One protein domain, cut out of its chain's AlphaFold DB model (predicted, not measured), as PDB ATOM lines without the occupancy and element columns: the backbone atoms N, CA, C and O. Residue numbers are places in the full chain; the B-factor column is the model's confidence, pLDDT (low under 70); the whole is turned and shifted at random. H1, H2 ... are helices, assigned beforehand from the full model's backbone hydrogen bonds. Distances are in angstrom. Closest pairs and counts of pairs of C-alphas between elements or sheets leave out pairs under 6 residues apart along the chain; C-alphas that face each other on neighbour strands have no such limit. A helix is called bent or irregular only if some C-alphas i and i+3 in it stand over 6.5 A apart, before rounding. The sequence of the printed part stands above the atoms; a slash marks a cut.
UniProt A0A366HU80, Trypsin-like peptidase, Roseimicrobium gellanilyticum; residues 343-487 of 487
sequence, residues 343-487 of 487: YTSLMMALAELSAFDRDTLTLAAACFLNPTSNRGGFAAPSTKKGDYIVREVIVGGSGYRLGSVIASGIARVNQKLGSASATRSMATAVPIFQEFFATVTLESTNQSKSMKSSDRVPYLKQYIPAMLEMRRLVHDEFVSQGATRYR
ATOM      1  N   TYR A 343     282.983 405.305 355.040       94.00
ATOM      2  CA  TYR A 343     283.232 403.878 354.835       94.00
ATOM      3  C   TYR A 343     282.738 403.403 353.459       94.00
ATOM      4  O   TYR A 343     283.447 402.691 352.749       94.00
ATOM      5  N   THR A 344     281.568 403.873 353.018       93.38
ATOM      6  CA  THR A 344     281.023 403.547 351.689       93.38
ATOM      7  C   THR A 344     281.926 404.020 350.551       93.38
ATOM      8  O   THR A 344     282.121 403.288 349.583       93.38
ATOM      9  N   SER A 345     282.538 405.201 350.676       93.12
ATOM     10  CA  SER A 345     283.500 405.709 349.695       93.12
ATOM     11  C   SER A 345     284.773 404.862 349.648       93.12
ATOM     12  O   SER A 345     285.295 404.628 348.558       93.12
ATOM     13  N   LEU A 346     285.249 404.355 350.794       92.94
ATOM     14  CA  LEU A 346     286.383 403.426 350.825       92.94
ATOM     15  C   LEU A 346     286.033 402.125 350.095       92.94
ATOM     16  O   LEU A 346     286.780 401.700 349.218       92.94
ATOM     17  N   MET A 347     284.877 401.528 350.401       91.31
ATOM     18  CA  MET A 347     284.438 400.286 349.754       91.31
ATOM     19  C   MET A 347     284.271 400.455 348.237       91.31
ATOM     20  O   MET A 347     284.686 399.583 347.477       91.31
ATOM     21  N   MET A 348     283.747 401.594 347.767       90.44
ATOM     22  CA  MET A 348     283.683 401.901 346.330       90.44
ATOM     23  C   MET A 348     285.076 401.988 345.693       90.44
ATOM     24  O   MET A 348     285.290 401.441 344.612       90.44
ATOM     25  N   ALA A 349     286.037 402.630 346.366       91.94
ATOM     26  CA  ALA A 349     287.407 402.734 345.869       91.94
ATOM     27  C   ALA A 349     288.103 401.361 345.788       91.94
ATOM     28  O   ALA A 349     288.816 401.094 344.818       91.94
ATOM     29  N   LEU A 350     287.876 400.480 346.767       92.25
ATOM     30  CA  LEU A 350     288.379 399.099 346.762       92.25
ATOM     31  C   LEU A 350     287.713 398.243 345.681       92.25
ATOM     32  O   LEU A 350     288.385 397.450 345.017       92.25
ATOM     33  N   ALA A 351     286.408 398.420 345.464       90.31
ATOM     34  CA  ALA A 351     285.678 397.735 344.404       90.31
ATOM     35  C   ALA A 351     286.210 398.128 343.016       90.31
ATOM     36  O   ALA A 351     286.363 397.269 342.151       90.31
ATOM     37  N   GLU A 352     286.564 399.399 342.815       91.38
ATOM     38  CA  GLU A 352     287.185 399.876 341.577       91.38
ATOM     39  C   GLU A 352     288.583 399.273 341.353       91.38
ATOM     40  O   GLU A 352     288.887 398.827 340.246       91.38
ATOM     41  N   LEU A 353     289.421 399.202 342.395       92.06
ATOM     42  CA  LEU A 353     290.734 398.546 342.312       92.06
ATOM     43  C   LEU A 353     290.591 397.050 342.012       92.06
ATOM     44  O   LEU A 353     291.271 396.526 341.132       92.06
ATOM     45  N   SER A 354     289.656 396.381 342.684       89.81
ATOM     46  CA  SER A 354     289.332 394.972 342.435       89.81
ATOM     47  C   SER A 354     288.854 394.744 341.003       89.81
ATOM     48  O   SER A 354     289.286 393.797 340.349       89.81
ATOM     49  N   ALA A 355     287.990 395.624 340.492       90.81
ATOM     50  CA  ALA A 355     287.512 395.575 339.118       90.81
ATOM     51  C   ALA A 355     288.657 395.770 338.119       90.81
ATOM     52  O   ALA A 355     288.763 395.021 337.154       90.81
ATOM     53  N   PHE A 356     289.553 396.727 338.371       93.69
ATOM     54  CA  PHE A 356     290.723 396.957 337.529       93.69
ATOM     55  C   PHE A 356     291.662 395.747 337.497       93.69
ATOM     56  O   PHE A 356     292.155 395.370 336.432       93.69
ATOM     57  N   ASP A 357     291.909 395.131 338.648       89.94
ATOM     58  CA  ASP A 357     292.720 393.921 338.762       89.94
ATOM     59  C   ASP A 357     292.079 392.753 337.989       89.94
ATOM     60  O   ASP A 357     292.709 392.138 337.124       89.94
ATOM     61  N   ARG A 358     290.771 392.525 338.172       89.06
ATOM     62  CA  ARG A 358     290.013 391.495 337.439       89.06
ATOM     63  C   ARG A 358     289.963 391.735 335.935       89.06
ATOM     64  O   ARG A 358     290.146 390.797 335.155       89.06
ATOM     65  N   ASP A 359     289.799 392.978 335.506       93.75
ATOM     66  CA  ASP A 359     289.872 393.360 334.099       93.75
ATOM     67  C   ASP A 359     291.283 393.142 333.523       93.75
ATOM     68  O   ASP A 359     291.430 392.890 332.324       93.75
ATOM     69  N   THR A 360     292.337 393.221 334.345       93.50
ATOM     70  CA  THR A 360     293.726 392.939 333.929       93.50
ATOM     71  C   THR A 360     293.899 391.464 333.628       93.50
ATOM     72  O   THR A 360     294.413 391.105 332.568       93.50
ATOM     73  N   LEU A 361     293.376 390.604 334.500       89.69
ATOM     74  CA  LEU A 361     293.354 389.161 334.270       89.69
ATOM     75  C   LEU A 361     292.497 388.788 333.058       89.69
ATOM     76  O   LEU A 361     292.882 387.917 332.282       89.69
ATOM     77  N   THR A 362     291.367 389.468 332.861       90.31
ATOM     78  CA  THR A 362     290.481 389.222 331.715       90.31
ATOM     79  C   THR A 362     291.145 389.590 330.393       90.31
ATOM     80  O   THR A 362     291.090 388.817 329.438       90.31
ATOM     81  N   LEU A 363     291.855 390.720 330.349       94.00
ATOM     82  CA  LEU A 363     292.659 391.097 329.189       94.00
ATOM     83  C   LEU A 363     293.793 390.093 328.939       94.00
ATOM     84  O   LEU A 363     294.003 389.670 327.805       94.00
ATOM     85  N   ALA A 364     294.472 389.650 330.000       90.38
ATOM     86  CA  ALA A 364     295.510 388.629 329.904       90.38
ATOM     87  C   ALA A 364     294.964 387.309 329.346       90.38
ATOM     88  O   ALA A 364     295.598 386.699 328.488       90.38
ATOM     89  N   ALA A 365     293.778 386.888 329.787       88.19
ATOM     90  CA  ALA A 365     293.078 385.727 329.252       88.19
ATOM     91  C   ALA A 365     292.725 385.918 327.765       88.19
ATOM     92  O   ALA A 365     292.905 384.996 326.967       88.19
ATOM     93  N   ALA A 366     292.314 387.126 327.364       89.88
ATOM     94  CA  ALA A 366     291.996 387.447 325.976       89.88
ATOM     95  C   ALA A 366     293.198 387.293 325.020       89.88
ATOM     96  O   ALA A 366     293.008 386.910 323.866       89.88
ATOM     97  N   CYS A 367     294.441 387.471 325.490       89.25
ATOM     98  CA  CYS A 367     295.652 387.206 324.694       89.25
ATOM     99  C   CYS A 367     295.776 385.737 324.225       89.25
ATOM    100  O   CYS A 367     296.507 385.430 323.274       89.25
ATOM    101  N   PHE A 368     295.072 384.811 324.883       86.12
ATOM    102  CA  PHE A 368     295.068 383.386 324.541       86.12
ATOM    103  C   PHE A 368     293.936 382.988 323.591       86.12
ATOM    104  O   PHE A 368     293.906 381.837 323.154       86.12
ATOM    105  N   LEU A 369     293.041 383.910 323.226       84.19
ATOM    106  CA  LEU A 369     291.963 383.634 322.281       84.19
ATOM    107  C   LEU A 369     292.533 383.385 320.887       84.19
ATOM    108  O   LEU A 369     293.104 384.280 320.263       84.19
ATOM    109  N   ASN A 370     292.382 382.161 320.387       80.81
ATOM    110  CA  ASN A 370     292.814 381.802 319.042       80.81
ATOM    111  C   ASN A 370     291.623 381.860 318.080       80.81
ATOM    112  O   ASN A 370     290.559 381.327 318.409       80.81
ATOM    113  N   PRO A 371     291.778 382.475 316.899       78.31
ATOM    114  CA  PRO A 371     290.774 382.366 315.853       78.31
ATOM    115  C   PRO A 371     290.677 380.904 315.390       78.31
ATOM    116  O   PRO A 371     291.685 380.195 315.335       78.31
ATOM    117  N   THR A 372     289.475 380.429 315.066       75.38
ATOM    118  CA  THR A 372     289.320 379.122 314.413       75.38
ATOM    119  C   THR A 372     289.666 379.253 312.933       75.38
ATOM    120  O   THR A 372     289.146 380.128 312.243       75.38
ATOM    121  N   SER A 373     290.522 378.367 312.422       62.84
ATOM    122  CA  SER A 373     290.953 378.404 311.019       62.84
ATOM    123  C   SER A 373     289.836 378.049 310.026       62.84
ATOM    124  O   SER A 373     289.906 378.463 308.876       62.84
ATOM    125  N   ASN A 374     288.804 377.297 310.451       59.03
ATOM    126  CA  ASN A 374     287.871 376.640 309.519       59.03
ATOM    127  C   ASN A 374     286.381 376.992 309.706       59.03
ATOM    128  O   ASN A 374     285.587 376.667 308.830       59.03
ATOM    129  N   ARG A 375     285.963 377.607 310.823       60.06
ATOM    130  CA  ARG A 375     284.532 377.881 311.109       60.06
ATOM    131  C   ARG A 375     284.221 379.336 311.460       60.06
ATOM    132  O   ARG A 375     283.066 379.663 311.691       60.06
ATOM    133  N   GLY A 376     285.236 380.201 311.464       63.94
ATOM    134  CA  GLY A 376     285.083 381.599 311.835       63.94
ATOM    135  C   GLY A 376     284.941 381.808 313.350       63.94
ATOM    136  O   GLY A 376     284.443 380.962 314.088       63.94
ATOM    137  N   GLY A 377     285.422 382.951 313.833       80.56
ATOM    138  CA  GLY A 377     285.309 383.355 315.235       80.56
ATOM    139  C   GLY A 377     286.422 382.836 316.146       80.56
ATOM    140  O   GLY A 377     287.421 382.284 315.681       80.56
ATOM    141  N   PHE A 378     286.268 383.041 317.452       81.44
ATOM    142  CA  PHE A 378     287.205 382.547 318.459       81.44
ATOM    143  C   PHE A 378     286.900 381.094 318.809       81.44
ATOM    144  O   PHE A 378     285.747 380.731 319.044       81.44
ATOM    145  N   ALA A 379     287.939 380.262 318.885       70.38
ATOM    146  CA  ALA A 379     287.792 378.910 319.392       70.38
ATOM    147  C   ALA A 379     287.271 378.989 320.828       70.38
ATOM    148  O   ALA A 379     287.896 379.629 321.679       70.38
ATOM    149  N   ALA A 380     286.142 378.328 321.103       57.38
ATOM    150  CA  ALA A 380     285.808 377.996 322.476       57.38
ATOM    151  C   ALA A 380     287.013 377.222 323.031       57.38
ATOM    152  O   ALA A 380     287.419 376.241 322.398       57.38
ATOM    153  N   PRO A 381     287.622 377.669 324.139       54.69
ATOM    154  CA  PRO A 381     288.769 376.985 324.703       54.69
ATOM    155  C   PRO A 381     288.400 375.503 324.913       54.69
ATOM    156  O   PRO A 381     287.439 375.184 325.618       54.69
ATOM    157  N   SER A 382     289.092 374.605 324.214       48.78
ATOM    158  CA  SER A 382     288.848 373.161 324.251       48.78
ATOM    159  C   SER A 382     289.190 372.625 325.640       48.78
ATOM    160  O   SER A 382     290.068 373.147 326.293       48.78
ATOM    161  N   THR A 383     288.543 371.577 326.131       47.12
ATOM    162  CA  THR A 383     288.571 371.101 327.535       47.12
ATOM    163  C   THR A 383     289.937 370.741 328.171       47.12
ATOM    164  O   THR A 383     289.979 370.204 329.278       47.12
ATOM    165  N   LYS A 384     291.086 371.059 327.560       54.91
ATOM    166  CA  LYS A 384     292.396 371.009 328.226       54.91
ATOM    167  C   LYS A 384     292.438 372.026 329.380       54.91
ATOM    168  O   LYS A 384     292.014 373.163 329.240       54.91
ATOM    169  N   LYS A 385     293.001 371.651 330.537       53.81
ATOM    170  CA  LYS A 385     292.961 372.431 331.803       53.81
ATOM    171  C   LYS A 385     293.303 373.942 331.697       53.81
ATOM    172  O   LYS A 385     292.843 374.705 332.538       53.81
ATOM    173  N   GLY A 386     294.105 374.389 330.722       55.00
ATOM    174  CA  GLY A 386     294.446 375.814 330.531       55.00
ATOM    175  C   GLY A 386     293.333 376.661 329.898       55.00
ATOM    176  O   GLY A 386     293.196 377.839 330.208       55.00
ATOM    177  N   ASP A 387     292.505 376.034 329.077       58.56
ATOM    178  CA  ASP A 387     291.428 376.650 328.307       58.56
ATOM    179  C   ASP A 387     290.193 376.930 329.193       58.56
ATOM    180  O   ASP A 387     289.533 377.962 329.063       58.56
ATOM    181  N   TYR A 388     289.944 376.071 330.191       60.47
ATOM    182  CA  TYR A 388     288.918 376.296 331.217       60.47
ATOM    183  C   TYR A 388     289.173 377.575 332.028       60.47
ATOM    184  O   TYR A 388     288.252 378.356 332.233       60.47
ATOM    185  N   ILE A 389     290.430 377.830 332.416       64.81
ATOM    186  CA  ILE A 389     290.813 379.022 333.194       64.81
ATOM    187  C   ILE A 389     290.564 380.294 332.379       64.81
ATOM    188  O   ILE A 389     290.026 381.263 332.899       64.81
ATOM    189  N   VAL A 390     290.910 380.289 331.087       68.94
ATOM    190  CA  VAL A 390     290.658 381.430 330.192       68.94
ATOM    191  C   VAL A 390     289.160 381.712 330.093       68.94
ATOM    192  O   VAL A 390     288.744 382.863 330.209       68.94
ATOM    193  N   ARG A 391     288.336 380.669 329.935       71.12
ATOM    194  CA  ARG A 391     286.877 380.820 329.886       71.12
ATOM    195  C   ARG A 391     286.311 381.341 331.203       71.12
ATOM    196  O   ARG A 391     285.513 382.267 331.176       71.12
ATOM    197  N   GLU A 392     286.711 380.763 332.329       74.19
ATOM    198  CA  GLU A 392     286.238 381.162 333.656       74.19
ATOM    199  C   GLU A 392     286.621 382.609 333.970       74.19
ATOM    200  O   GLU A 392     285.785 383.377 334.433       74.19
ATOM    201  N   VAL A 393     287.846 383.017 333.633       75.56
ATOM    202  CA  VAL A 393     288.304 384.399 333.811       75.56
ATOM    203  C   VAL A 393     287.526 385.361 332.910       75.56
ATOM    204  O   VAL A 393     287.144 386.427 333.374       75.56
ATOM    205  N   ILE A 394     287.228 384.996 331.658       77.25
ATOM    206  CA  ILE A 394     286.422 385.845 330.764       77.25
ATOM    207  C   ILE A 394     284.966 385.940 331.234       77.25
ATOM    208  O   ILE A 394     284.395 387.029 331.233       77.25
ATOM    209  N   VAL A 395     284.367 384.826 331.657       78.69
ATOM    210  CA  VAL A 395     282.982 384.793 332.154       78.69
ATOM    211  C   VAL A 395     282.868 385.521 333.493       78.69
ATOM    212  O   VAL A 395     281.994 386.361 333.654       78.69
ATOM    213  N   GLY A 396     283.769 385.270 334.441       75.25
ATOM    214  CA  GLY A 396     283.818 386.009 335.705       75.25
ATOM    215  C   GLY A 396     284.168 387.487 335.508       75.25
ATOM    216  O   GLY A 396     283.714 388.343 336.262       75.25
ATOM    217  N   GLY A 397     284.933 387.796 334.459       77.94
ATOM    218  CA  GLY A 397     285.293 389.145 334.045       77.94
ATOM    219  C   GLY A 397     284.139 389.949 333.444       77.94
ATOM    220  O   GLY A 397     284.171 391.175 333.485       77.94
ATOM    221  N   SER A 398     283.100 389.305 332.897       83.38
ATOM    222  CA  SER A 398     282.063 390.006 332.126       83.38
ATOM    223  C   SER A 398     281.195 390.958 332.952       83.38
ATOM    224  O   SER A 398     280.509 391.795 332.375       83.38
ATOM    225  N   GLY A 399     281.220 390.840 334.284       87.81
ATOM    226  CA  GLY A 399     280.583 391.790 335.201       87.81
ATOM    227  C   GLY A 399     281.358 393.100 335.385       87.81
ATOM    228  O   GLY A 399     280.849 394.023 336.016       87.81
ATOM    229  N   TYR A 400     282.573 393.194 334.846       92.00
ATOM    230  CA  TYR A 400     283.438 394.364 334.949       92.00
ATOM    231  C   TYR A 400     283.550 395.100 333.615       92.00
ATOM    232  O   TYR A 400     283.164 394.606 332.554       92.00
ATOM    233  N   ARG A 401     284.065 396.328 333.677       93.19
ATOM    234  CA  ARG A 401     284.025 397.278 332.566       93.19
ATOM    235  C   ARG A 401     284.734 396.732 331.324       93.19
ATOM    236  O   ARG A 401     284.086 396.574 330.291       93.19
ATOM    237  N   LEU A 402     286.016 396.381 331.413       93.69
ATOM    238  CA  LEU A 402     286.755 395.855 330.259       93.69
ATOM    239  C   LEU A 402     286.341 394.419 329.920       93.69
ATOM    240  O   LEU A 402     286.236 394.069 328.743       93.69
ATOM    241  N   GLY A 403     286.085 393.585 330.926       91.31
ATOM    242  CA  GLY A 403     285.655 392.211 330.709       91.31
ATOM    243  C   GLY A 403     284.325 392.117 329.959       91.31
ATOM    244  O   GLY A 403     284.193 391.275 329.070       91.31
ATOM    245  N   SER A 404     283.379 393.029 330.206       93.25
ATOM    246  CA  SER A 404     282.127 393.130 329.438       93.25
ATOM    247  C   SER A 404     282.372 393.473 327.962       93.25
ATOM    248  O   SER A 404     281.748 392.883 327.074       93.25
ATOM    249  N   VAL A 405     283.331 394.367 327.677       95.19
ATOM    250  CA  VAL A 405     283.737 394.742 326.314       95.19
ATOM    251  C   VAL A 405     284.383 393.560 325.598       95.19
ATOM    252  O   VAL A 405     284.044 393.289 324.444       95.19
ATOM    253  N   ILE A 406     285.251 392.813 326.285       93.00
ATOM    254  CA  ILE A 406     285.878 391.593 325.760       93.00
ATOM    255  C   ILE A 406     284.811 390.534 325.464       93.00
ATOM    256  O   ILE A 406     284.742 390.039 324.340       93.00
ATOM    257  N   ALA A 407     283.943 390.214 326.427       90.00
ATOM    258  CA  ALA A 407     282.904 389.196 326.273       90.00
ATOM    259  C   ALA A 407     281.927 389.534 325.134       90.00
ATOM    260  O   ALA A 407     281.665 388.702 324.262       90.00
ATOM    261  N   SER A 408     281.450 390.781 325.084       90.94
ATOM    262  CA  SER A 408     280.567 391.259 324.013       90.94
ATOM    263  C   SER A 408     281.270 391.264 322.656       90.94
ATOM    264  O   SER A 408     280.672 390.930 321.635       90.94
ATOM    265  N   GLY A 409     282.555 391.621 322.636       92.12
ATOM    266  CA  GLY A 409     283.391 391.572 321.446       92.12
ATOM    267  C   GLY A 409     283.538 390.154 320.889       92.12
ATOM    268  O   GLY A 409     283.322 389.947 319.698       92.12
ATOM    269  N   ILE A 410     283.806 389.169 321.750       89.44
ATOM    270  CA  ILE A 410     283.852 387.744 321.380       89.44
ATOM    271  C   ILE A 410     282.509 387.295 320.800       89.44
ATOM    272  O   ILE A 410     282.479 386.660 319.747       89.44
ATOM    273  N   ALA A 411     281.397 387.647 321.454       88.12
ATOM    274  CA  ALA A 411     280.060 387.298 320.982       88.12
ATOM    275  C   ALA A 411     279.775 387.885 319.590       88.12
ATOM    276  O   ALA A 411     279.328 387.155 318.708       88.12
ATOM    277  N   ARG A 412     280.111 389.162 319.351       90.62
ATOM    278  CA  ARG A 412     279.966 389.807 318.031       90.62
ATOM    279  C   ARG A 412     280.817 389.133 316.960       90.62
ATOM    280  O   ARG A 412     280.324 388.872 315.865       90.62
ATOM    281  N   VAL A 413     282.076 388.830 317.271       89.75
ATOM    282  CA  VAL A 413     282.985 388.117 316.363       89.75
ATOM    283  C   VAL A 413     282.397 386.749 315.995       89.75
ATOM    284  O   VAL A 413     282.303 386.416 314.813       89.75
ATOM    285  N   ASN A 414     281.916 385.988 316.980       86.56
ATOM    286  CA  ASN A 414     281.305 384.676 316.762       86.56
ATOM    287  C   ASN A 414     279.959 384.756 316.028       86.56
ATOM    288  O   ASN A 414     279.660 383.880 315.227       86.56
ATOM    289  N   GLN A 415     279.161 385.801 316.234       86.75
ATOM    290  CA  GLN A 415     277.911 386.006 315.500       86.75
ATOM    291  C   GLN A 415     278.174 386.307 314.016       86.75
ATOM    292  O   GLN A 415     277.550 385.702 313.142       86.75
ATOM    293  N   LYS A 416     279.121 387.218 313.735       88.62
ATOM    294  CA  LYS A 416     279.485 387.621 312.368       88.62
ATOM    295  C   LYS A 416     280.190 386.496 311.596       88.62
ATOM    296  O   LYS A 416     280.020 386.400 310.383       88.62
ATOM    297  N   LEU A 417     280.978 385.657 312.278       84.19
ATOM    298  CA  LEU A 417     281.820 384.643 311.634       84.19
ATOM    299  C   LEU A 417     281.337 383.192 311.798       84.19
ATOM    300  O   LEU A 417     281.537 382.403 310.881       84.19
ATOM    301  N   GLY A 418     280.720 382.840 312.927       68.19
ATOM    302  CA  GLY A 418     280.444 381.458 313.348       68.19
ATOM    303  C   GLY A 418     279.059 380.903 312.992       68.19
ATOM    304  O   GLY A 418     278.803 379.726 313.224       68.19
ATOM    305  N   SER A 419     278.162 381.709 312.419       61.41
ATOM    306  CA  SER A 419     276.848 381.251 311.926       61.41
ATOM    307  C   SER A 419     276.912 380.562 310.555       61.41
ATOM    308  O   SER A 419     275.914 380.016 310.089       61.41
ATOM    309  N   ALA A 420     278.075 380.565 309.897       56.03
ATOM    310  CA  ALA A 420     278.250 379.973 308.579       56.03
ATOM    311  C   ALA A 420     278.790 378.539 308.689       56.03
ATOM    312  O   ALA A 420     279.873 378.306 309.215       56.03
ATOM    313  N   SER A 421     278.070 377.575 308.114       58.41
ATOM    314  CA  SER A 421     278.568 376.212 307.869       58.41
ATOM    315  C   SER A 421     279.714 376.162 306.843       58.41
ATOM    316  O   SER A 421     280.341 375.118 306.679       58.41
ATOM    317  N   ALA A 422     279.998 377.282 306.170       64.06
ATOM    318  CA  ALA A 422     281.013 377.422 305.136       64.06
ATOM    319  C   ALA A 422     282.254 378.183 305.630       64.06
ATOM    320  O   ALA A 422     282.151 379.195 306.328       64.06
ATOM    321  N   THR A 423     283.430 377.728 305.194       72.62
ATOM    322  CA  THR A 423     284.716 378.405 305.392       72.62
ATOM    323  C   THR A 423     284.650 379.837 304.849       72.62
ATOM    324  O   THR A 423     284.352 380.051 303.674       72.62
ATOM    325  N   ARG A 424     284.926 380.836 305.693       75.06
ATOM    326  CA  ARG A 424     285.022 382.251 305.291       75.06
ATOM    327  C   ARG A 424     286.444 382.569 304.828       75.06
ATOM    328  O   ARG A 424     287.403 382.037 305.379       75.06
ATOM    329  N   SER A 425     286.590 383.463 303.849       83.06
ATOM    330  CA  SER A 425     287.913 383.951 303.454       83.06
ATOM    331  C   SER A 425     288.519 384.830 304.552       83.06
ATOM    332  O   SER A 425     287.810 385.537 305.277       83.06
ATOM    333  N   MET A 426     289.850 384.827 304.647       81.12
ATOM    334  CA  MET A 426     290.574 385.700 305.578       81.12
ATOM    335  C   MET A 426     290.261 387.183 305.345       81.12
ATOM    336  O   MET A 426     290.120 387.927 306.311       81.12
ATOM    337  N   ALA A 427     290.041 387.596 304.092       85.56
ATOM    338  CA  ALA A 427     289.677 388.969 303.742       85.56
ATOM    339  C   ALA A 427     288.378 389.448 304.422       85.56
ATOM    340  O   ALA A 427     288.263 390.617 304.775       85.56
ATOM    341  N   THR A 428     287.409 388.553 304.653       85.75
ATOM    342  CA  THR A 428     286.180 388.883 305.392       85.75
ATOM    343  C   THR A 428     286.388 388.850 306.907       85.75
ATOM    344  O   THR A 428     285.770 389.627 307.631       85.75
ATOM    345  N   ALA A 429     287.243 387.957 307.407       86.06
ATOM    346  CA  ALA A 429     287.447 387.770 308.841       86.06
ATOM    347  C   ALA A 429     288.323 388.859 309.481       86.06
ATOM    348  O   ALA A 429     288.030 389.306 310.591       86.06
ATOM    349  N   VAL A 430     289.376 389.301 308.786       88.19
ATOM    350  CA  VAL A 430     290.372 390.250 309.309       88.19
ATOM    351  C   VAL A 430     289.745 391.556 309.824       88.19
ATOM    352  O   VAL A 430     290.010 391.887 310.982       88.19
ATOM    353  N   PRO A 431     288.861 392.259 309.084       91.38
ATOM    354  CA  PRO A 431     288.260 393.505 309.572       91.38
ATOM    355  C   PRO A 431     287.446 393.332 310.865       91.38
ATOM    356  O   PRO A 431     287.456 394.203 311.732       91.38
ATOM    357  N   ILE A 432     286.777 392.186 311.030       91.44
ATOM    358  CA  ILE A 432     285.965 391.878 312.218       91.44
ATOM    359  C   ILE A 432     286.855 391.661 313.447       91.44
ATOM    360  O   ILE A 432     286.547 392.147 314.536       91.44
ATOM    361  N   PHE A 433     287.976 390.954 313.284       90.56
ATOM    362  CA  PHE A 433     288.951 390.817 314.363       90.56
ATOM    363  C   PHE A 433     289.629 392.156 314.677       90.56
ATOM    364  O   PHE A 433     289.759 392.498 315.849       90.56
ATOM    365  N   GLN A 434     289.998 392.953 313.671       91.00
ATOM    366  CA  GLN A 434     290.578 394.285 313.879       91.00
ATOM    367  C   GLN A 434     289.650 395.200 314.698       91.00
ATOM    368  O   GLN A 434     290.110 395.826 315.651       91.00
ATOM    369  N   GLU A 435     288.345 395.209 314.405       93.88
ATOM    370  CA  GLU A 435     287.325 395.931 315.188       93.88
ATOM    371  C   GLU A 435     287.324 395.497 316.667       93.88
ATOM    372  O   GLU A 435     287.299 396.335 317.576       93.88
ATOM    373  N   PHE A 436     287.401 394.186 316.925       93.94
ATOM    374  CA  PHE A 436     287.500 393.635 318.278       93.94
ATOM    375  C   PHE A 436     288.750 394.136 319.014       93.94
ATOM    376  O   PHE A 436     288.630 394.685 320.114       93.94
ATOM    377  N   PHE A 437     289.939 393.993 318.415       93.75
ATOM    378  CA  PHE A 437     291.192 394.415 319.053       93.75
ATOM    379  C   PHE A 437     291.221 395.926 319.295       93.75
ATOM    380  O   PHE A 437     291.630 396.351 320.376       93.75
ATOM    381  N   ALA A 438     290.739 396.734 318.347       94.62
ATOM    382  CA  ALA A 438     290.677 398.186 318.491       94.62
ATOM    383  C   ALA A 438     289.774 398.606 319.662       94.62
ATOM    384  O   ALA A 438     290.183 399.413 320.499       94.62
ATOM    385  N   THR A 439     288.586 398.003 319.775       96.44
ATOM    386  CA  THR A 439     287.627 398.317 320.847       96.44
ATOM    387  C   THR A 439     288.197 397.977 322.227       96.44
ATOM    388  O   THR A 439     288.157 398.801 323.140       96.44
ATOM    389  N   VAL A 440     288.780 396.782 322.384       96.06
ATOM    390  CA  VAL A 440     289.374 396.342 323.660       96.06
ATOM    391  C   VAL A 440     290.597 397.193 324.029       96.06
ATOM    392  O   VAL A 440     290.771 397.558 325.192       96.06
ATOM    393  N   THR A 441     291.420 397.563 323.045       96.56
ATOM    394  CA  THR A 441     292.603 398.421 323.240       96.56
ATOM    395  C   THR A 441     292.208 399.816 323.724       96.56
ATOM    396  O   THR A 441     292.768 400.317 324.705       96.56
ATOM    397  N   LEU A 442     291.217 400.436 323.078       97.25
ATOM    398  CA  LEU A 442     290.706 401.747 323.476       97.25
ATOM    399  C   LEU A 442     290.196 401.719 324.920       97.25
ATOM    400  O   LEU A 442     290.574 402.563 325.734       97.25
ATOM    401  N   GLU A 443     289.400 400.709 325.260       97.56
ATOM    402  CA  GLU A 443     288.818 400.597 326.593       97.56
ATOM    403  C   GLU A 443     289.875 400.357 327.678       97.56
ATOM    404  O   GLU A 443     289.896 401.044 328.702       97.56
ATOM    405  N   SER A 444     290.827 399.455 327.424       97.00
ATOM    406  CA  SER A 444     291.959 399.213 328.324       97.00
ATOM    407  C   SER A 444     292.791 400.482 328.553       97.00
ATOM    408  O   SER A 444     293.293 400.710 329.660       97.00
ATOM    409  N   THR A 445     292.946 401.320 327.525       97.00
ATOM    410  CA  THR A 445     293.658 402.604 327.621       97.00
ATOM    411  C   THR A 445     292.888 403.594 328.489       97.00
ATOM    412  O   THR A 445     293.467 404.219 329.380       97.00
ATOM    413  N   ASN A 446     291.579 403.716 328.268       96.31
ATOM    414  CA  ASN A 446     290.709 404.614 329.026       96.31
ATOM    415  C   ASN A 446     290.682 404.254 330.514       96.31
ATOM    416  O   ASN A 446     290.835 405.129 331.367       96.31
ATOM    417  N   GLN A 447     290.564 402.964 330.832       95.06
ATOM    418  CA  GLN A 447     290.588 402.490 332.212       95.06
ATOM    419  C   GLN A 447     291.930 402.800 332.899       95.06
ATOM    420  O   GLN A 447     291.956 403.276 334.034       95.06
ATOM    421  N   SER A 448     293.052 402.606 332.195       95.75
ATOM    422  CA  SER A 448     294.396 402.920 332.710       95.75
ATOM    423  C   SER A 448     294.588 404.416 332.977       95.75
ATOM    424  O   SER A 448     295.225 404.789 333.959       95.75
ATOM    425  N   LYS A 449     294.027 405.285 332.125       95.00
ATOM    426  CA  LYS A 449     294.039 406.742 332.336       95.00
ATOM    427  C   LYS A 449     293.232 407.132 333.576       95.00
ATOM    428  O   LYS A 449     293.753 407.863 334.410       95.00
ATOM    429  N   SER A 450     292.020 406.590 333.726       92.06
ATOM    430  CA  SER A 450     291.159 406.839 334.893       92.06
ATOM    431  C   SER A 450     291.840 406.457 336.210       92.06
ATOM    432  O   SER A 450     291.789 407.205 337.184       92.06
ATOM    433  N   MET A 451     292.538 405.316 336.225       91.75
ATOM    434  CA  MET A 451     293.255 404.835 337.407       91.75
ATOM    435  C   MET A 451     294.440 405.738 337.797       91.75
ATOM    436  O   MET A 451     294.746 405.874 338.977       91.75
ATOM    437  N   LYS A 452     295.096 406.396 336.829       89.50
ATOM    438  CA  LYS A 452     296.202 407.336 337.093       89.50
ATOM    439  C   LYS A 452     295.742 408.641 337.742       89.50
ATOM    440  O   LYS A 452     296.492 409.219 338.519       89.50
ATOM    441  N   SER A 453     294.548 409.120 337.401       84.69
ATOM    442  CA  SER A 453     294.047 410.429 337.836       84.69
ATOM    443  C   SER A 453     293.234 410.396 339.130       84.69
ATOM    444  O   SER A 453     292.850 411.450 339.626       84.69
ATOM    445  N   SER A 454     292.924 409.216 339.671       80.75
ATOM    446  CA  SER A 454     292.103 409.104 340.878       80.75
ATOM    447  C   SER A 454     292.854 409.610 342.112       80.75
ATOM    448  O   SER A 454     293.898 409.051 342.463       80.75
ATOM    449  N   ASP A 455     292.307 410.610 342.813       84.19
ATOM    450  CA  ASP A 455     292.792 410.927 344.155       84.19
ATOM    451  C   ASP A 455     292.375 409.812 345.117       84.19
ATOM    452  O   ASP A 455     291.193 409.547 345.332       84.19
ATOM    453  N   ARG A 456     293.371 409.132 345.677       85.12
ATOM    454  CA  ARG A 456     293.191 408.056 346.653       85.12
ATOM    455  C   ARG A 456     294.038 408.320 347.890       85.12
ATOM    456  O   ARG A 456     295.013 409.070 347.854       85.12
ATOM    457  N   VAL A 457     293.683 407.672 348.989       80.88
ATOM    458  CA  VAL A 457     294.525 407.631 350.191       80.88
ATOM    459  C   VAL A 457     295.888 406.988 349.887       80.88
ATOM    460  O   VAL A 457     295.946 406.102 349.025       80.88
ATOM    461  N   PRO A 458     296.978 407.391 350.569       83.50
ATOM    462  CA  PRO A 458     298.317 406.846 350.334       83.50
ATOM    463  C   PRO A 458     298.388 405.323 350.369       83.50
ATOM    464  O   PRO A 458     298.970 404.729 349.461       83.50
ATOM    465  N   TYR A 459     297.688 404.704 351.323       87.62
ATOM    466  CA  TYR A 459     297.594 403.252 351.421       87.62
ATOM    467  C   TYR A 459     297.164 402.585 350.106       87.62
ATOM    468  O   TYR A 459     297.714 401.564 349.722       87.62
ATOM    469  N   LEU A 460     296.201 403.159 349.380       87.81
ATOM    470  CA  LEU A 460     295.755 402.610 348.095       87.81
ATOM    471  C   LEU A 460     296.667 403.036 346.941       87.81
ATOM    472  O   LEU A 460     296.869 402.272 345.996       87.81
ATOM    473  N   LYS A 461     297.233 404.248 347.011       87.88
ATOM    474  CA  LYS A 461     298.140 404.787 345.985       87.88
ATOM    475  C   LYS A 461     299.377 403.917 345.794       87.88
ATOM    476  O   LYS A 461     299.817 403.783 344.655       87.88
ATOM    477  N   GLN A 462     299.897 403.291 346.850       85.94
ATOM    478  CA  GLN A 462     301.104 402.461 346.757       85.94
ATOM    479  C   GLN A 462     300.956 401.275 345.783       85.94
ATOM    480  O   GLN A 462     301.933 400.849 345.171       85.94
ATOM    481  N   TYR A 463     299.733 400.772 345.581       87.25
ATOM    482  CA  TYR A 463     299.471 399.637 344.690       87.25
ATOM    483  C   TYR A 463     299.260 400.050 343.227       87.25
ATOM    484  O   TYR A 463     299.488 399.248 342.318       87.25
ATOM    485  N   ILE A 464     298.861 401.303 342.977       90.31
ATOM    486  CA  ILE A 464     298.510 401.794 341.636       90.31
ATOM    487  C   ILE A 464     299.668 401.639 340.635       90.31
ATOM    488  O   ILE A 464     299.413 401.114 339.549       90.31
ATOM    489  N   PRO A 465     300.928 402.023 340.940       90.69
ATOM    490  CA  PRO A 465     302.033 401.871 339.994       90.69
ATOM    491  C   PRO A 465     302.236 400.423 339.541       90.69
ATOM    492  O   PRO A 465     302.350 400.167 338.344       90.69
ATOM    493  N   ALA A 466     302.215 399.468 340.478       88.44
ATOM    494  CA  ALA A 466     302.392 398.052 340.169       88.44
ATOM    495  C   ALA A 466     301.230 397.498 339.328       88.44
ATOM    496  O   ALA A 466     301.457 396.787 338.348       88.44
ATOM    497  N   MET A 467     299.988 397.865 339.662       91.06
ATOM    498  CA  MET A 467     298.800 397.465 338.897       91.06
ATOM    499  C   MET A 467     298.810 398.047 337.478       91.06
ATOM    500  O   MET A 467     298.500 397.344 336.516       91.06
ATOM    501  N   LEU A 468     299.199 399.316 337.324       94.38
ATOM    502  CA  LEU A 468     299.321 399.974 336.022       94.38
ATOM    503  C   LEU A 468     300.435 399.370 335.171       94.38
ATOM    504  O   LEU A 468     300.244 399.201 333.968       94.38
ATOM    505  N   GLU A 469     301.577 399.034 335.769       93.62
ATOM    506  CA  GLU A 469     302.672 398.394 335.043       93.62
ATOM    507  C   GLU A 469     302.276 396.991 334.575       93.62
ATOM    508  O   GLU A 469     302.461 396.650 333.406       93.62
ATOM    509  N   MET A 470     301.630 396.205 335.443       90.75
ATOM    510  CA  MET A 470     301.076 394.906 335.059       90.75
ATOM    511  C   MET A 470     300.074 395.046 333.906       90.75
ATOM    512  O   MET A 470     300.163 394.332 332.904       90.75
ATOM    513  N   ARG A 471     299.147 396.007 334.014       95.06
ATOM    514  CA  ARG A 471     298.184 396.321 332.958       95.06
ATOM    515  C   ARG A 471     298.876 396.667 331.647       95.06
ATOM    516  O   ARG A 471     298.456 396.158 330.613       95.06
ATOM    517  N   ARG A 472     299.908 397.512 331.681       96.31
ATOM    518  CA  ARG A 472     300.659 397.939 330.495       96.31
ATOM    519  C   ARG A 472     301.300 396.745 329.789       96.31
ATOM    520  O   ARG A 472     301.092 396.575 328.595       96.31
ATOM    521  N   LEU A 473     301.987 395.870 330.526       94.56
ATOM    522  CA  LEU A 473     302.612 394.668 329.958       94.56
ATOM    523  C   LEU A 473     301.595 393.747 329.269       94.56
ATOM    524  O   LEU A 473     301.855 393.226 328.185       94.56
ATOM    525  N   VAL A 474     300.433 393.542 329.896       94.00
ATOM    526  CA  VAL A 474     299.350 392.724 329.331       94.00
ATOM    527  C   VAL A 474     298.719 393.401 328.110       94.00
ATOM    528  O   VAL A 474     298.418 392.734 327.122       94.00
ATOM    529  N   HIS A 475     298.529 394.717 328.172       96.12
ATOM    530  CA  HIS A 475     297.982 395.522 327.089       96.12
ATOM    531  C   HIS A 475     298.869 395.484 325.841       96.12
ATOM    532  O   HIS A 475     298.375 395.192 324.753       96.12
ATOM    533  N   ASP A 476     300.173 395.705 326.002       95.00
ATOM    534  CA  ASP A 476     301.138 395.691 324.902       95.00
ATOM    535  C   ASP A 476     301.172 394.313 324.217       95.00
ATOM    536  O   ASP A 476     301.174 394.219 322.987       95.00
ATOM    537  N   GLU A 477     301.113 393.229 325.000       93.06
ATOM    538  CA  GLU A 477     300.988 391.869 324.464       93.06
ATOM    539  C   GLU A 477     299.672 391.686 323.697       93.06
ATOM    540  O   GLU A 477     299.682 391.142 322.593       93.06
ATOM    541  N   PHE A 478     298.540 392.147 324.234       93.19
ATOM    542  CA  PHE A 478     297.243 392.042 323.558       93.19
ATOM    543  C   PHE A 478     297.253 392.746 322.192       93.19
ATOM    544  O   PHE A 478     296.833 392.164 321.188       93.19
ATOM    545  N   VAL A 479     297.800 393.966 322.134       94.00
ATOM    546  CA  VAL A 479     297.966 394.734 320.891       94.00
ATOM    547  C   VAL A 479     298.895 394.006 319.915       94.00
ATOM    548  O   VAL A 479     298.569 393.872 318.734       94.00
ATOM    549  N   SER A 480     300.019 393.468 320.401       92.12
ATOM    550  CA  SER A 480     300.965 392.695 319.586       92.12
ATOM    551  C   SER A 480     300.330 391.436 318.983       92.12
ATOM    552  O   SER A 480     300.529 391.141 317.797       92.12
ATOM    553  N   GLN A 481     299.510 390.716 319.756       86.44
ATOM    554  CA  GLN A 481     298.769 389.548 319.273       86.44
ATOM    555  C   GLN A 481     297.761 389.933 318.184       86.44
ATOM    556  O   GLN A 481     297.663 389.229 317.179       86.44
ATOM    557  N   GLY A 482     297.066 391.064 318.341       85.50
ATOM    558  CA  GLY A 482     296.195 391.618 317.303       85.50
ATOM    559  C   GLY A 482     296.954 391.930 316.009       85.50
ATOM    560  O   GLY A 482     296.546 391.514 314.928       85.50
ATOM    561  N   ALA A 483     298.108 392.591 316.115       85.81
ATOM    562  CA  ALA A 483     298.921 392.962 314.959       85.81
ATOM    563  C   ALA A 483     299.564 391.761 314.246       85.81
ATOM    564  O   ALA A 483     299.726 391.790 313.031       85.81
ATOM    565  N   THR A 484     299.955 390.718 314.982       85.19
ATOM    566  CA  THR A 484     300.666 389.563 314.409       85.19
ATOM    567  C   THR A 484     299.712 388.551 313.779       85.19
ATOM    568  O   THR A 484     300.038 387.952 312.761       85.19
ATOM    569  N   ARG A 485     298.536 388.331 314.385       78.50
ATOM    570  CA  ARG A 485     297.599 387.281 313.950       78.50
ATOM    571  C   ARG A 485     296.653 387.712 312.828       78.50
ATOM    572  O   ARG A 485     296.056 386.839 312.205       78.50
ATOM    573  N   TYR A 486     296.491 389.015 312.601       70.31
ATOM    574  CA  TYR A 486     295.472 389.566 311.696       70.31
ATOM    575  C   TYR A 486     296.036 390.613 310.719       70.31
ATOM    576  O   TYR A 486     295.339 391.566 310.362       70.31
ATOM    577  N   ARG A 487     297.304 390.435 310.326       62.47
ATOM    578  CA  ARG A 487     297.915 391.094 309.163       62.47
ATOM    579  C   ARG A 487     297.666 390.302 307.891       62.47
ATOM    580  O   ARG A 487     297.651 389.054 307.982       62.47
TER     581      ARG A 487
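Overview. This is residues 343 to 487 of the 487 residues of the protein "Trypsin-like peptidase" of Roseimicrobium gellanilyticum (UniProt A0A366HU80). A long bundle of four helices: H4 has H3 and H6 side by side with it, and H1 packs on H3 with its residues 355 to 366 and on H6 with its residues 357 to 366. H2 folds back over H1's end and the start of H3. The printed part has 145 residues with six named helices, H1 to H6, all helix, compact with a radius of gyration of the C-alphas of 16.7 A, spanning 56 by 28 by 22 A.

Arrangement. Start at H1, residues 343 to 366; its residues 358 to 366 alone touch H2, residues 385 to 397, a hairpin, closest C-alphas Ala 365 and Val 390, 5.0 A. H3, residues 401 to 418, and H4, residues 426 to 453, form a hairpin at a shallow tilt of 4 degrees, closest C-alphas Gly 409 and Phe 436, 5.6 A. H6, residues 464 to 485, touches H4, opposite ways, closest C-alphas Phe 437 and Gly 482, 6.0 A. H5, residues 458 to 461, touches no helix. Every O i to N i+4 pair is within hydrogen-bond range in H1 and H6; H2 has 8 of 9, H3 13 of 14, H4 22 of 24; H5 is too short.

Along the chain. Find C-alpha 343 at (283.232, 403.878, 354.835); H1 runs 34.3 A. H4 runs 40.8 A and is only just irregular: C-alphas 428 and 431 are 6.6 A apart. H6 ends at C-alpha 485, (297.599, 387.281, 313.950).

Size, cuts and confidence. The printed part has no cut; the H1 to H2 link is long. Look for pLDDT under 70 at residues 373 to 376, 380 to 390, 418 to 422 and 487.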